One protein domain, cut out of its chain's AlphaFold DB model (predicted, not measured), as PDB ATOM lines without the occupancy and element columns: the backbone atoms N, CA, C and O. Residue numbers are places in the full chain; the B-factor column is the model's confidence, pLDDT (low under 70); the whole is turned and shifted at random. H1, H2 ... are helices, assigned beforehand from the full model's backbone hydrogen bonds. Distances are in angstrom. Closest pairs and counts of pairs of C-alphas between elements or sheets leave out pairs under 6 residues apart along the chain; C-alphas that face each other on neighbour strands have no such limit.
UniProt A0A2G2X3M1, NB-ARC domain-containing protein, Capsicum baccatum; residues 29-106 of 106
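AT A GLANCE: This is residues 29 to 106 of the 106 residues of the protein "NB-ARC domain-containing protein" of Capsicum baccatum (UniProt A0A2G2X3M1). There is little regular structure here: a small cluster of three short helices, H1 packing on H2 and H3, with a long tail of residues 79 to 106 that runs away from it and folds back, residues 89 to 94 sticking out. The printed part has 78 residues, with H1, H2 and H3 in chain order and no named strand. The class is all helix, with 27 residues in named elements. The whole is loose, radius of gyration of the C-alphas 14.6 A, spanning 36 by 35 by 22 A.

HOW THE PARTS SIT: H1, residues 31 to 42, touches H2, residues 62 to 70, with residues 34 to 38 alone; the closest C-alphas, of Lys 34 and Val 69, are 6.4 A apart, at a steep tilt of 47 degrees, the same way. H1 touches H3, residues 73 to 78, with residues 38 to 42 alone; the closest C-alphas, of Thr 42 and Cys 78, are 6.2 A apart, at a shallow tilt of 22 degrees. H2 and H3 are close but not clearly touching, the closest C-alphas, of Val 69 and Val 75, 7.2 A apart. In H1, H2 and H3 every O i to N i+4 pair is within hydrogen-bond range.

IN THESE COORDINATES: H1 is 16.2 A long from C-alpha 31 at (155.047, 141.023, 166.650); H2 is 12.2 A and H3 8.5 A, ending at C-alpha 78, (149.328, 123.897, 158.568).

THE WHOLE: The printed part has no cut; the C-alphas farthest apart, of Gly 29 and Asn 106, are 42.9 A apart. The link H1 to H2 is long, H2 to H3 tight. The pLDDT is under 70 at residue 44 and residues 86 to 106.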
ATOM      1  N   GLY A  29     156.537 146.344 165.463       85.56
ATOM      2  CA  GLY A  29     155.771 146.685 166.667       85.56
ATOM      3  C   GLY A  29     154.399 146.019 166.817       85.56
ATOM      4  O   GLY A  29     153.657 146.393 167.720       85.56
ATOM      5  N   ARG A  30     154.048 145.036 165.974       88.06
ATOM      6  CA  ARG A  30     152.880 144.150 166.190       88.06
ATOM      7  C   ARG A  30     153.274 142.671 166.205       88.06
ATOM      8  O   ARG A  30     152.469 141.811 165.854       88.06
ATOM      9  N   ASP A  31     154.509 142.385 166.609       90.81
ATOM     10  CA  ASP A  31     155.047 141.023 166.650       90.81
ATOM     11  C   ASP A  31     154.241 140.138 167.611       90.81
ATOM     12  O   ASP A  31     153.851 139.038 167.234       90.81
ATOM     13  N   ASP A  32     153.858 140.665 168.780       92.31
ATOM     14  CA  ASP A  32     153.014 139.956 169.755       92.31
ATOM     15  C   ASP A  32     151.644 139.569 169.170       92.31
ATOM     16  O   ASP A  32     151.108 138.487 169.420       92.31
ATOM     17  N   GLU A  33     151.052 140.460 168.370       90.75
ATOM     18  CA  GLU A  33     149.761 140.206 167.736       90.75
ATOM     19  C   GLU A  33     149.892 139.186 166.603       90.75
ATOM     20  O   GLU A  33     149.057 138.287 166.494       90.75
ATOM     21  N   LYS A  34     150.965 139.280 165.806       90.88
ATOM     22  CA  LYS A  34     151.311 138.277 164.792       90.88
ATOM     23  C   LYS A  34     151.490 136.905 165.438       90.88
ATOM     24  O   LYS A  34     150.863 135.948 164.993       90.88
ATOM     25  N   GLU A  35     152.282 136.809 166.503       93.19
ATOM     26  CA  GLU A  35     152.541 135.550 167.202       93.19
ATOM     27  C   GLU A  35     151.250 134.939 167.756       93.19
ATOM     28  O   GLU A  35     150.990 133.753 167.549       93.19
ATOM     29  N   ARG A  36     150.385 135.751 168.374       93.00
ATOM     30  CA  ARG A  36     149.076 135.289 168.847       93.00
ATOM     31  C   ARG A  36     148.219 134.727 167.710       93.00
ATOM     32  O   ARG A  36     147.585 133.689 167.887       93.00
ATOM     33  N   LEU A  37     148.177 135.397 166.556       90.00
ATOM     34  CA  LEU A  37     147.419 134.921 165.394       90.00
ATOM     35  C   LEU A  37     147.980 133.598 164.862       90.00
ATOM     36  O   LEU A  37     147.203 132.687 164.582       90.00
ATOM     37  N   LEU A  38     149.306 133.470 164.780       90.12
ATOM     38  CA  LEU A  38     149.962 132.229 164.366       90.12
ATOM     39  C   LEU A  38     149.621 131.085 165.316       90.12
ATOM     40  O   LEU A  38     149.133 130.057 164.861       90.12
ATOM     41  N   GLN A  39     149.780 131.291 166.625       91.25
ATOM     42  CA  GLN A  39     149.436 130.287 167.631       91.25
ATOM     43  C   GLN A  39     147.974 129.856 167.517       91.25
ATOM     44  O   GLN A  39     147.677 128.667 167.550       91.25
ATOM     45  N   GLU A  40     147.047 130.798 167.348       87.12
ATOM     46  CA  GLU A  40     145.632 130.471 167.205       87.12
ATOM     47  C   GLU A  40     145.329 129.709 165.902       87.12
ATOM     48  O   GLU A  40     144.451 128.846 165.914       87.12
ATOM     49  N   LEU A  41     146.039 129.981 164.804       84.56
ATOM     50  CA  LEU A  41     145.854 129.286 163.525       84.56
ATOM     51  C   LEU A  41     146.490 127.895 163.497       84.56
ATOM     52  O   LEU A  41     145.910 126.981 162.919       84.56
ATOM     53  N   THR A  42     147.654 127.724 164.121       83.81
ATOM     54  CA  THR A  42     148.396 126.453 164.113       83.81
ATOM     55  C   THR A  42     148.029 125.541 165.280       83.81
ATOM     56  O   THR A  42     148.433 124.377 165.316       83.81
ATOM     57  N   ARG A  43     147.282 126.042 166.271       82.19
ATOM     58  CA  ARG A  43     146.753 125.216 167.359       82.19
ATOM     59  C   ARG A  43     145.781 124.201 166.761       82.19
ATOM     60  O   ARG A  43     144.839 124.582 166.077       82.19
ATOM     61  N   GLY A  44     146.061 122.922 167.018       68.06
ATOM     62  CA  GLY A  44     145.514 121.767 166.303       68.06
ATOM     63  C   GLY A  44     144.021 121.819 165.962       68.06
ATOM     64  O   GLY A  44     143.200 122.375 166.692       68.06
ATOM     65  N   PHE A  45     143.681 121.192 164.837       70.00
ATOM     66  CA  PHE A  45     142.335 121.201 164.279       70.00
ATOM     67  C   PHE A  45     141.333 120.511 165.215       70.00
ATOM     68  O   PHE A  45     141.371 119.297 165.402       70.00
ATOM     69  N   SER A  46     140.407 121.289 165.780       71.12
ATOM     70  CA  SER A  46     139.348 120.778 166.663       71.12
ATOM     71  C   SER A  46     138.146 120.196 165.900       71.12
ATOM     72  O   SER A  46     137.163 119.812 166.525       71.12
ATOM     73  N   GLY A  47     138.170 120.165 164.561       70.69
ATOM     74  CA  GLY A  47     137.007 119.795 163.741       70.69
ATOM     75  C   GLY A  47     136.031 120.946 163.471       70.69
ATOM     76  O   GLY A  47     135.196 120.842 162.578       70.69
ATOM     77  N   GLU A  48     136.153 122.051 164.205       74.19
ATOM     78  CA  GLU A  48     135.250 123.201 164.134       74.19
ATOM     79  C   GLU A  48     135.822 124.344 163.287       74.19
ATOM     80  O   GLU A  48     137.036 124.550 163.206       74.19
ATOM     81  N   LEU A  49     134.926 125.112 162.662       74.50
ATOM     82  CA  LEU A  49     135.280 126.318 161.919       74.50
ATOM     83  C   LEU A  49     135.770 127.401 162.887       74.50
ATOM     84  O   LEU A  49     135.048 127.790 163.804       74.50
ATOM     85  N   LYS A  50     136.965 127.939 162.634       76.12
ATOM     86  CA  LYS A  50     137.555 129.015 163.432       76.12
ATOM     87  C   LYS A  50     137.658 130.301 162.622       76.12
ATOM     88  O   LYS A  50     138.239 130.317 161.544       76.12
ATOM     89  N   VAL A  51     137.125 131.388 163.176       81.56
ATOM     90  CA  VAL A  51     137.193 132.733 162.588       81.56
ATOM     91  C   VAL A  51     137.925 133.653 163.556       81.56
ATOM     92  O   VAL A  51     137.558 133.733 164.727       81.56
ATOM     93  N   ILE A  52     138.955 134.348 163.069       83.94
ATOM     94  CA  ILE A  52     139.773 135.263 163.873       83.94
ATOM     95  C   ILE A  52     139.701 136.664 163.247       83.94
ATOM     96  O   ILE A  52     140.320 136.894 162.207       83.94
ATOM     97  N   PRO A  53     138.931 137.601 163.826       80.44
ATOM     98  CA  PRO A  53     138.820 138.954 163.293       80.44
ATOM     99  C   PRO A  53     140.034 139.812 163.678       80.44
ATOM    100  O   PRO A  53     140.485 139.777 164.823       80.44
ATOM    101  N   ILE A  54     140.512 140.645 162.747       81.88
ATOM    102  CA  ILE A  54     141.523 141.681 163.009       81.88
ATOM    103  C   ILE A  54     140.817 143.038 162.988       81.88
ATOM    104  O   ILE A  54     140.397 143.517 161.937       81.88
ATOM    105  N   ILE A  55     140.665 143.655 164.159       78.81
ATOM    106  CA  ILE A  55     139.895 144.893 164.332       78.81
ATOM    107  C   ILE A  55     140.835 146.014 164.761       78.81
ATOM    108  O   ILE A  55     141.638 145.858 165.673       78.81
ATOM    109  N   GLY A  56     140.705 147.176 164.127       75.31
ATOM    110  CA  GLY A  56     141.443 148.372 164.509       75.31
ATOM    111  C   GLY A  56     141.081 149.559 163.629       75.31
ATOM    112  O   GLY A  56     140.300 149.434 162.686       75.31
ATOM    113  N   MET A  57     141.658 150.714 163.945       82.81
ATOM    114  CA  MET A  57     141.448 151.933 163.169       82.81
ATOM    115  C   MET A  57     141.966 151.787 161.731       82.81
ATOM    116  O   MET A  57     142.920 151.055 161.463       82.81
ATOM    117  N   GLY A  58     141.354 152.520 160.799       77.06
ATOM    118  CA  GLY A  58     141.849 152.608 159.425       77.06
ATOM    119  C   GLY A  58     143.298 153.102 159.383       77.06
ATOM    120  O   GLY A  58     143.700 153.942 160.183       77.06
ATOM    121  N   GLY A  59     144.101 152.555 158.469       75.62
ATOM    122  CA  GLY A  59     145.504 152.953 158.294       75.62
ATOM    123  C   GLY A  59     146.502 152.357 159.296       75.62
ATOM    124  O   GLY A  59     147.700 152.488 159.078       75.62
ATOM    125  N   ILE A  60     146.059 151.623 160.327       80.31
ATOM    126  CA  ILE A  60     146.957 151.002 161.329       80.31
ATOM    127  C   ILE A  60     147.708 149.753 160.817       80.31
ATOM    128  O   ILE A  60     148.450 149.103 161.550       80.31
ATOM    129  N   GLY A  61     147.483 149.366 159.559       82.12
ATOM    130  CA  GLY A  61     148.144 148.209 158.951       82.12
ATOM    131  C   GLY A  61     147.500 146.856 159.266       82.12
ATOM    132  O   GLY A  61     148.181 145.840 159.204       82.12
ATOM    133  N   ASN A  62     146.195 146.798 159.569       83.75
ATOM    134  CA  ASN A  62     145.491 145.521 159.802       83.75
ATOM    135  C   ASN A  62     145.620 144.534 158.639       83.75
ATOM    136  O   ASN A  62     145.845 143.350 158.855       83.75
ATOM    137  N   SER A  63     145.531 145.014 157.400       81.50
ATOM    138  CA  SER A  63     145.704 144.142 156.232       81.50
ATOM    139  C   SER A  63     147.145 143.749 155.993       81.50
ATOM    140  O   SER A  63     147.390 142.657 155.496       81.50
ATOM    141  N   THR A  64     148.093 144.594 156.397       85.69
ATOM    142  CA  THR A  64     149.509 144.226 156.426       85.69
ATOM    143  C   THR A  64     149.737 143.094 157.428       85.69
ATOM    144  O   THR A  64     150.420 142.135 157.096       85.69
ATOM    145  N   LEU A  65     149.094 143.136 158.602       86.06
ATOM    146  CA  LEU A  65     149.138 142.045 159.582       86.06
ATOM    147  C   LEU A  65     148.493 140.760 159.078       86.06
ATOM    148  O   LEU A  65     149.109 139.701 159.167       86.06
ATOM    149  N   ALA A  66     147.302 140.854 158.487       85.25
ATOM    150  CA  ALA A  66     146.652 139.704 157.868       85.25
ATOM    151  C   ALA A  66     147.544 139.064 156.792       85.25
ATOM    152  O   ALA A  66     147.650 137.842 156.726       85.25
ATOM    153  N   LYS A  67     148.208 139.888 155.972       84.88
ATOM    154  CA  LYS A  67     149.087 139.422 154.898       84.88
ATOM    155  C   LYS A  67     150.350 138.745 155.434       84.88
ATOM    156  O   LYS A  67     150.684 137.662 154.975       84.88
ATOM    157  N   GLU A  68     150.993 139.335 156.439       88.12
ATOM    158  CA  GLU A  68     152.175 138.771 157.107       88.12
ATOM    159  C   GLU A  68     151.898 137.434 157.806       88.12
ATOM    160  O   GLU A  68     152.772 136.574 157.836       88.12
ATOM    161  N   VAL A  69     150.701 137.253 158.371       88.69
ATOM    162  CA  VAL A  69     150.273 135.974 158.965       88.69
ATOM    163  C   VAL A  69     149.928 134.955 157.881       88.69
ATOM    164  O   VAL A  69     150.304 133.794 157.994       88.69
ATOM    165  N   TYR A  70     149.228 135.376 156.823       85.31
ATOM    166  CA  TYR A  70     148.853 134.504 155.707       85.31
ATOM    167  C   TYR A  70     150.078 133.940 154.971       85.31
ATOM    168  O   TYR A  70     150.092 132.764 154.619       85.31
ATOM    169  N   ASP A  71     151.101 134.772 154.751       86.75
ATOM    170  CA  ASP A  71     152.344 134.379 154.077       86.75
ATOM    171  C   ASP A  71     153.343 133.676 155.025       86.75
ATOM    172  O   ASP A  71     154.437 133.300 154.595       86.75
ATOM    173  N   ASP A  72     153.004 133.495 156.309       88.88
ATOM    174  CA  ASP A  72     153.879 132.826 157.273       88.88
ATOM    175  C   ASP A  72     154.002 131.332 156.963       88.88
ATOM    176  O   ASP A  72     153.016 130.619 156.759       88.88
ATOM    177  N   VAL A  73     155.236 130.830 156.984       89.31
ATOM    178  CA  VAL A  73     155.559 129.431 156.671       89.31
ATOM    179  C   VAL A  73     154.798 128.454 157.576       89.31
ATOM    180  O   VAL A  73     154.406 127.376 157.130       89.31
ATOM    181  N   SER A  74     154.544 128.830 158.828       88.38
ATOM    182  CA  SER A  74     153.804 128.002 159.787       88.38
ATOM    183  C   SER A  74     152.345 127.819 159.363       88.38
ATOM    184  O   SER A  74     151.791 126.732 159.503       88.38
ATOM    185  N   VAL A  75     151.734 128.864 158.798       85.06
ATOM    186  CA  VAL A  75     150.364 128.825 158.265       85.06
ATOM    187  C   VAL A  75     150.335 128.091 156.928       85.06
ATOM    188  O   VAL A  75     149.450 127.267 156.698       85.06
ATOM    189  N   LEU A  76     151.322 128.317 156.061       83.69
ATOM    190  CA  LEU A  76     151.416 127.627 154.773       83.69
ATOM    191  C   LEU A  76     151.556 126.106 154.919       83.69
ATOM    192  O   LEU A  76     151.001 125.373 154.110       83.69
ATOM    193  N   HIS A  77     152.241 125.621 155.957       85.44
ATOM    194  CA  HIS A  77     152.365 124.182 156.220       85.44
ATOM    195  C   HIS A  77     151.203 123.579 157.016       85.44
ATOM    196  O   HIS A  77     151.043 122.361 157.021       85.44
ATOM    197  N   CYS A  78     150.417 124.393 157.724       82.56
ATOM    198  CA  CYS A  78     149.328 123.897 158.568       82.56
ATOM    199  C   CYS A  78     148.025 123.652 157.791       82.56
ATOM    200  O   CYS A  78     147.171 122.901 158.262       82.56
ATOM    201  N   PHE A  79     147.849 124.282 156.626       79.94
ATOM    202  CA  PHE A  79     146.640 124.152 155.810       79.94
ATOM    203  C   PHE A  79     147.000 123.722 154.388       79.94
ATOM    204  O   PHE A  79     147.925 124.261 153.799       79.94
ATOM    205  N   ASP A  80     146.239 122.792 153.812       78.81
ATOM    206  CA  ASP A  80     146.463 122.343 152.427       78.81
ATOM    207  C   ASP A  80     145.967 123.357 151.384       78.81
ATOM    208  O   ASP A  80     146.357 123.318 150.218       78.81
ATOM    209  N   VAL A  81     145.048 124.240 151.789       78.88
ATOM    210  CA  VAL A  81     144.383 125.206 150.911       78.88
ATOM    211  C   VAL A  81     144.304 126.559 151.599       78.88
ATOM    212  O   VAL A  81     143.836 126.664 152.733       78.88
ATOM    213  N   HIS A  82     144.663 127.605 150.857       74.38
ATOM    214  CA  HIS A  82     144.601 128.992 151.302       74.38
ATOM    215  C   HIS A  82     143.896 129.845 150.252       74.38
ATOM    216  O   HIS A  82     144.053 129.638 149.049       74.38
ATOM    217  N   ALA A  83     143.117 130.820 150.710       76.38
ATOM    218  CA  ALA A  83     142.463 131.787 149.842       76.38
ATOM    219  C   ALA A  83     142.533 133.184 150.458       76.38
ATOM    220  O   ALA A  83     142.407 133.348 151.673       76.38
ATOM    221  N   TRP A  84     142.688 134.189 149.598       78.81
ATOM    222  CA  TRP A  84     142.666 135.602 149.953       78.81
ATOM    223  C   TRP A  84     141.663 136.325 149.060       78.81
ATOM    224  O   TRP A  84     141.697 136.170 147.840       78.81
ATOM    225  N   ALA A  85     140.798 137.142 149.654       72.56
ATOM    226  CA  ALA A  85     139.887 138.003 148.914       72.56
ATOM    227  C   ALA A  85     139.844 139.396 149.538       72.56
ATOM    228  O   ALA A  85     139.918 139.550 150.756       72.56
ATOM    229  N   THR A  86     139.678 140.402 148.686       65.12
ATOM    230  CA  THR A  86     139.460 141.787 149.098       65.12
ATOM    231  C   THR A  86     138.021 142.150 148.765       65.12
ATOM    232  O   THR A  86     137.636 142.132 147.599       65.12
ATOM    233  N   VAL A  87     137.224 142.490 149.777       64.88
ATOM    234  CA  VAL A  87     135.839 142.940 149.592       64.88
ATOM    235  C   VAL A  87     135.799 144.453 149.770       64.88
ATOM    236  O   VAL A  87     136.184 144.960 150.820       64.88
ATOM    237  N   SER A  88     135.362 145.180 148.739       60.50
ATOM    238  CA  SER A  88     135.160 146.633 148.812       60.50
ATOM    239  C   SER A  88     133.700 146.961 149.148       60.50
ATOM    240  O   SER A  88     132.796 146.198 148.816       60.50
ATOM    241  N   GLN A  89     133.458 148.116 149.780       56.25
ATOM    242  CA  GLN A  89     132.119 148.566 150.201       56.25
ATOM    243  C   GLN A  89     131.087 148.660 149.060       56.25
ATOM    244  O   GLN A  89     129.890 148.694 149.327       56.25
ATOM    245  N   LYS A  90     131.536 148.725 147.799       55.00
ATOM    246  CA  LYS A  90     130.674 148.890 146.621       55.00
ATOM    247  C   LYS A  90     130.083 147.577 146.089       55.00
ATOM    248  O   LYS A  90     129.333 147.634 145.120       55.00
ATOM    249  N   HIS A  91     130.392 146.424 146.685       49.78
ATOM    250  CA  HIS A  91     129.904 145.134 146.195       49.78
ATOM    251  C   HIS A  91     128.766 144.584 147.055       49.78
ATOM    252  O   HIS A  91     128.886 144.446 148.272       49.78
ATOM    253  N   ASP A  92     127.661 144.262 146.387       53.31
ATOM    254  CA  ASP A  92     126.547 143.505 146.948       53.31
ATOM    255  C   ASP A  92     127.066 142.124 147.397       53.31
ATOM    256  O   ASP A  92     127.870 141.495 146.706       53.31
ATOM    257  N   VAL A  93     126.617 141.626 148.553       54.34
ATOM    258  CA  VAL A  93     127.057 140.347 149.155       54.34
ATOM    259  C   VAL A  93     126.898 139.174 148.172       54.34
ATOM    260  O   VAL A  93     127.622 138.180 148.239       54.34
ATOM    261  N   LYS A  94     125.980 139.312 147.212       54.62
ATOM    262  CA  LYS A  94     125.711 138.347 146.138       54.62
ATOM    263  C   LYS A  94     126.817 138.255 145.077       54.62
ATOM    264  O   LYS A  94     126.869 137.252 144.371       54.62
ATOM    265  N   GLU A  95     127.714 139.235 144.989       54.03
ATOM    266  CA  GLU A  95     128.812 139.282 144.009       54.03
ATOM    267  C   GLU A  95     130.168 138.804 144.556       54.03
ATOM    268  O   GLU A  95     131.147 138.769 143.816       54.03
ATOM    269  N   ILE A  96     130.240 138.391 145.827       55.19
ATOM    270  CA  ILE A  96     131.480 137.870 146.440       55.19
ATOM    271  C   ILE A  96     131.702 136.389 146.073       55.19
ATOM    272  O   ILE A  96     132.835 135.927 145.948       55.19
ATOM    273  N   LEU A  97     130.621 135.631 145.862       55.16
ATOM    274  CA  LEU A  97     130.670 134.194 145.554       55.16
ATOM    275  C   LEU A  97     131.346 133.849 144.207       55.16
ATOM    276  O   LEU A  97     132.056 132.845 144.160       55.16
ATOM    277  N   PRO A  98     131.208 134.641 143.125       53.62
ATOM    278  CA  PRO A  98     131.913 134.383 141.868       53.62
ATOM    279  C   PRO A  98     133.414 134.723 141.893       53.62
ATOM    280  O   PRO A  98     134.132 134.319 140.983       53.62
ATOM    281  N   THR A  99     133.912 135.472 142.889       47.94
ATOM    282  CA  THR A  99     135.328 135.900 142.948       47.94
ATOM    283  C   THR A  99     136.259 134.825 143.509       47.94
ATOM    284  O   THR A  99     137.480 134.940 143.399       47.94
ATOM    285  N   PHE A 100     135.709 133.750 144.077       55.78
ATOM    286  CA  PHE A 100     136.475 132.549 144.384       55.78
ATOM    287  C   PHE A 100     136.891 131.887 143.070       55.78
ATOM    288  O   PHE A 100     136.156 131.069 142.514       55.78
ATOM    289  N   GLN A 101     138.071 132.240 142.553       53.34
ATOM    290  CA  GLN A 101     138.700 131.468 141.487       53.34
ATOM    291  C   GLN A 101     138.864 130.037 141.992       53.34
ATOM    292  O   GLN A 101     139.700 129.723 142.835       53.34
ATOM    293  N   THR A 102     137.977 129.177 141.507       43.12
ATOM    294  CA  THR A 102     137.994 127.753 141.778       43.12
ATOM    295  C   THR A 102     139.184 127.203 141.011       43.12
ATOM    296  O   THR A 102     139.123 127.048 139.793       43.12
ATOM    297  N   CYS A 103     140.299 126.968 141.700       41.41
ATOM    298  CA  CYS A 103     141.372 126.156 141.147       41.41
ATOM    299  C   CYS A 103     140.833 124.729 140.999       41.41
ATOM    300  O   CYS A 103     140.795 123.962 141.960       41.41
ATOM    301  N   THR A 104     140.364 124.389 139.800       42.91
ATOM    302  CA  THR A 104     140.141 123.002 139.393       42.91
ATOM    303  C   THR A 104     141.512 122.346 139.284       42.91
ATOM    304  O   THR A 104     142.283 122.668 138.381       42.91
ATOM    305  N   PHE A 105     141.838 121.461 140.222       46.22
ATOM    306  CA  PHE A 105     142.950 120.533 140.054       46.22
ATOM    307  C   PHE A 105     142.550 119.525 138.967       46.22
ATOM    308  O   PHE A 105     141.542 118.833 139.119       46.22
ATOM    309  N   ASN A 106     143.298 119.513 137.860       33.59
ATOM    310  CA  ASN A 106     143.368 118.367 136.945       33.59
ATOM    311  C   ASN A 106     144.301 117.310 137.534       33.59
ATOM    312  O   ASN A 106     145.304 117.722 138.164       33.59
TER     313      ASN A 106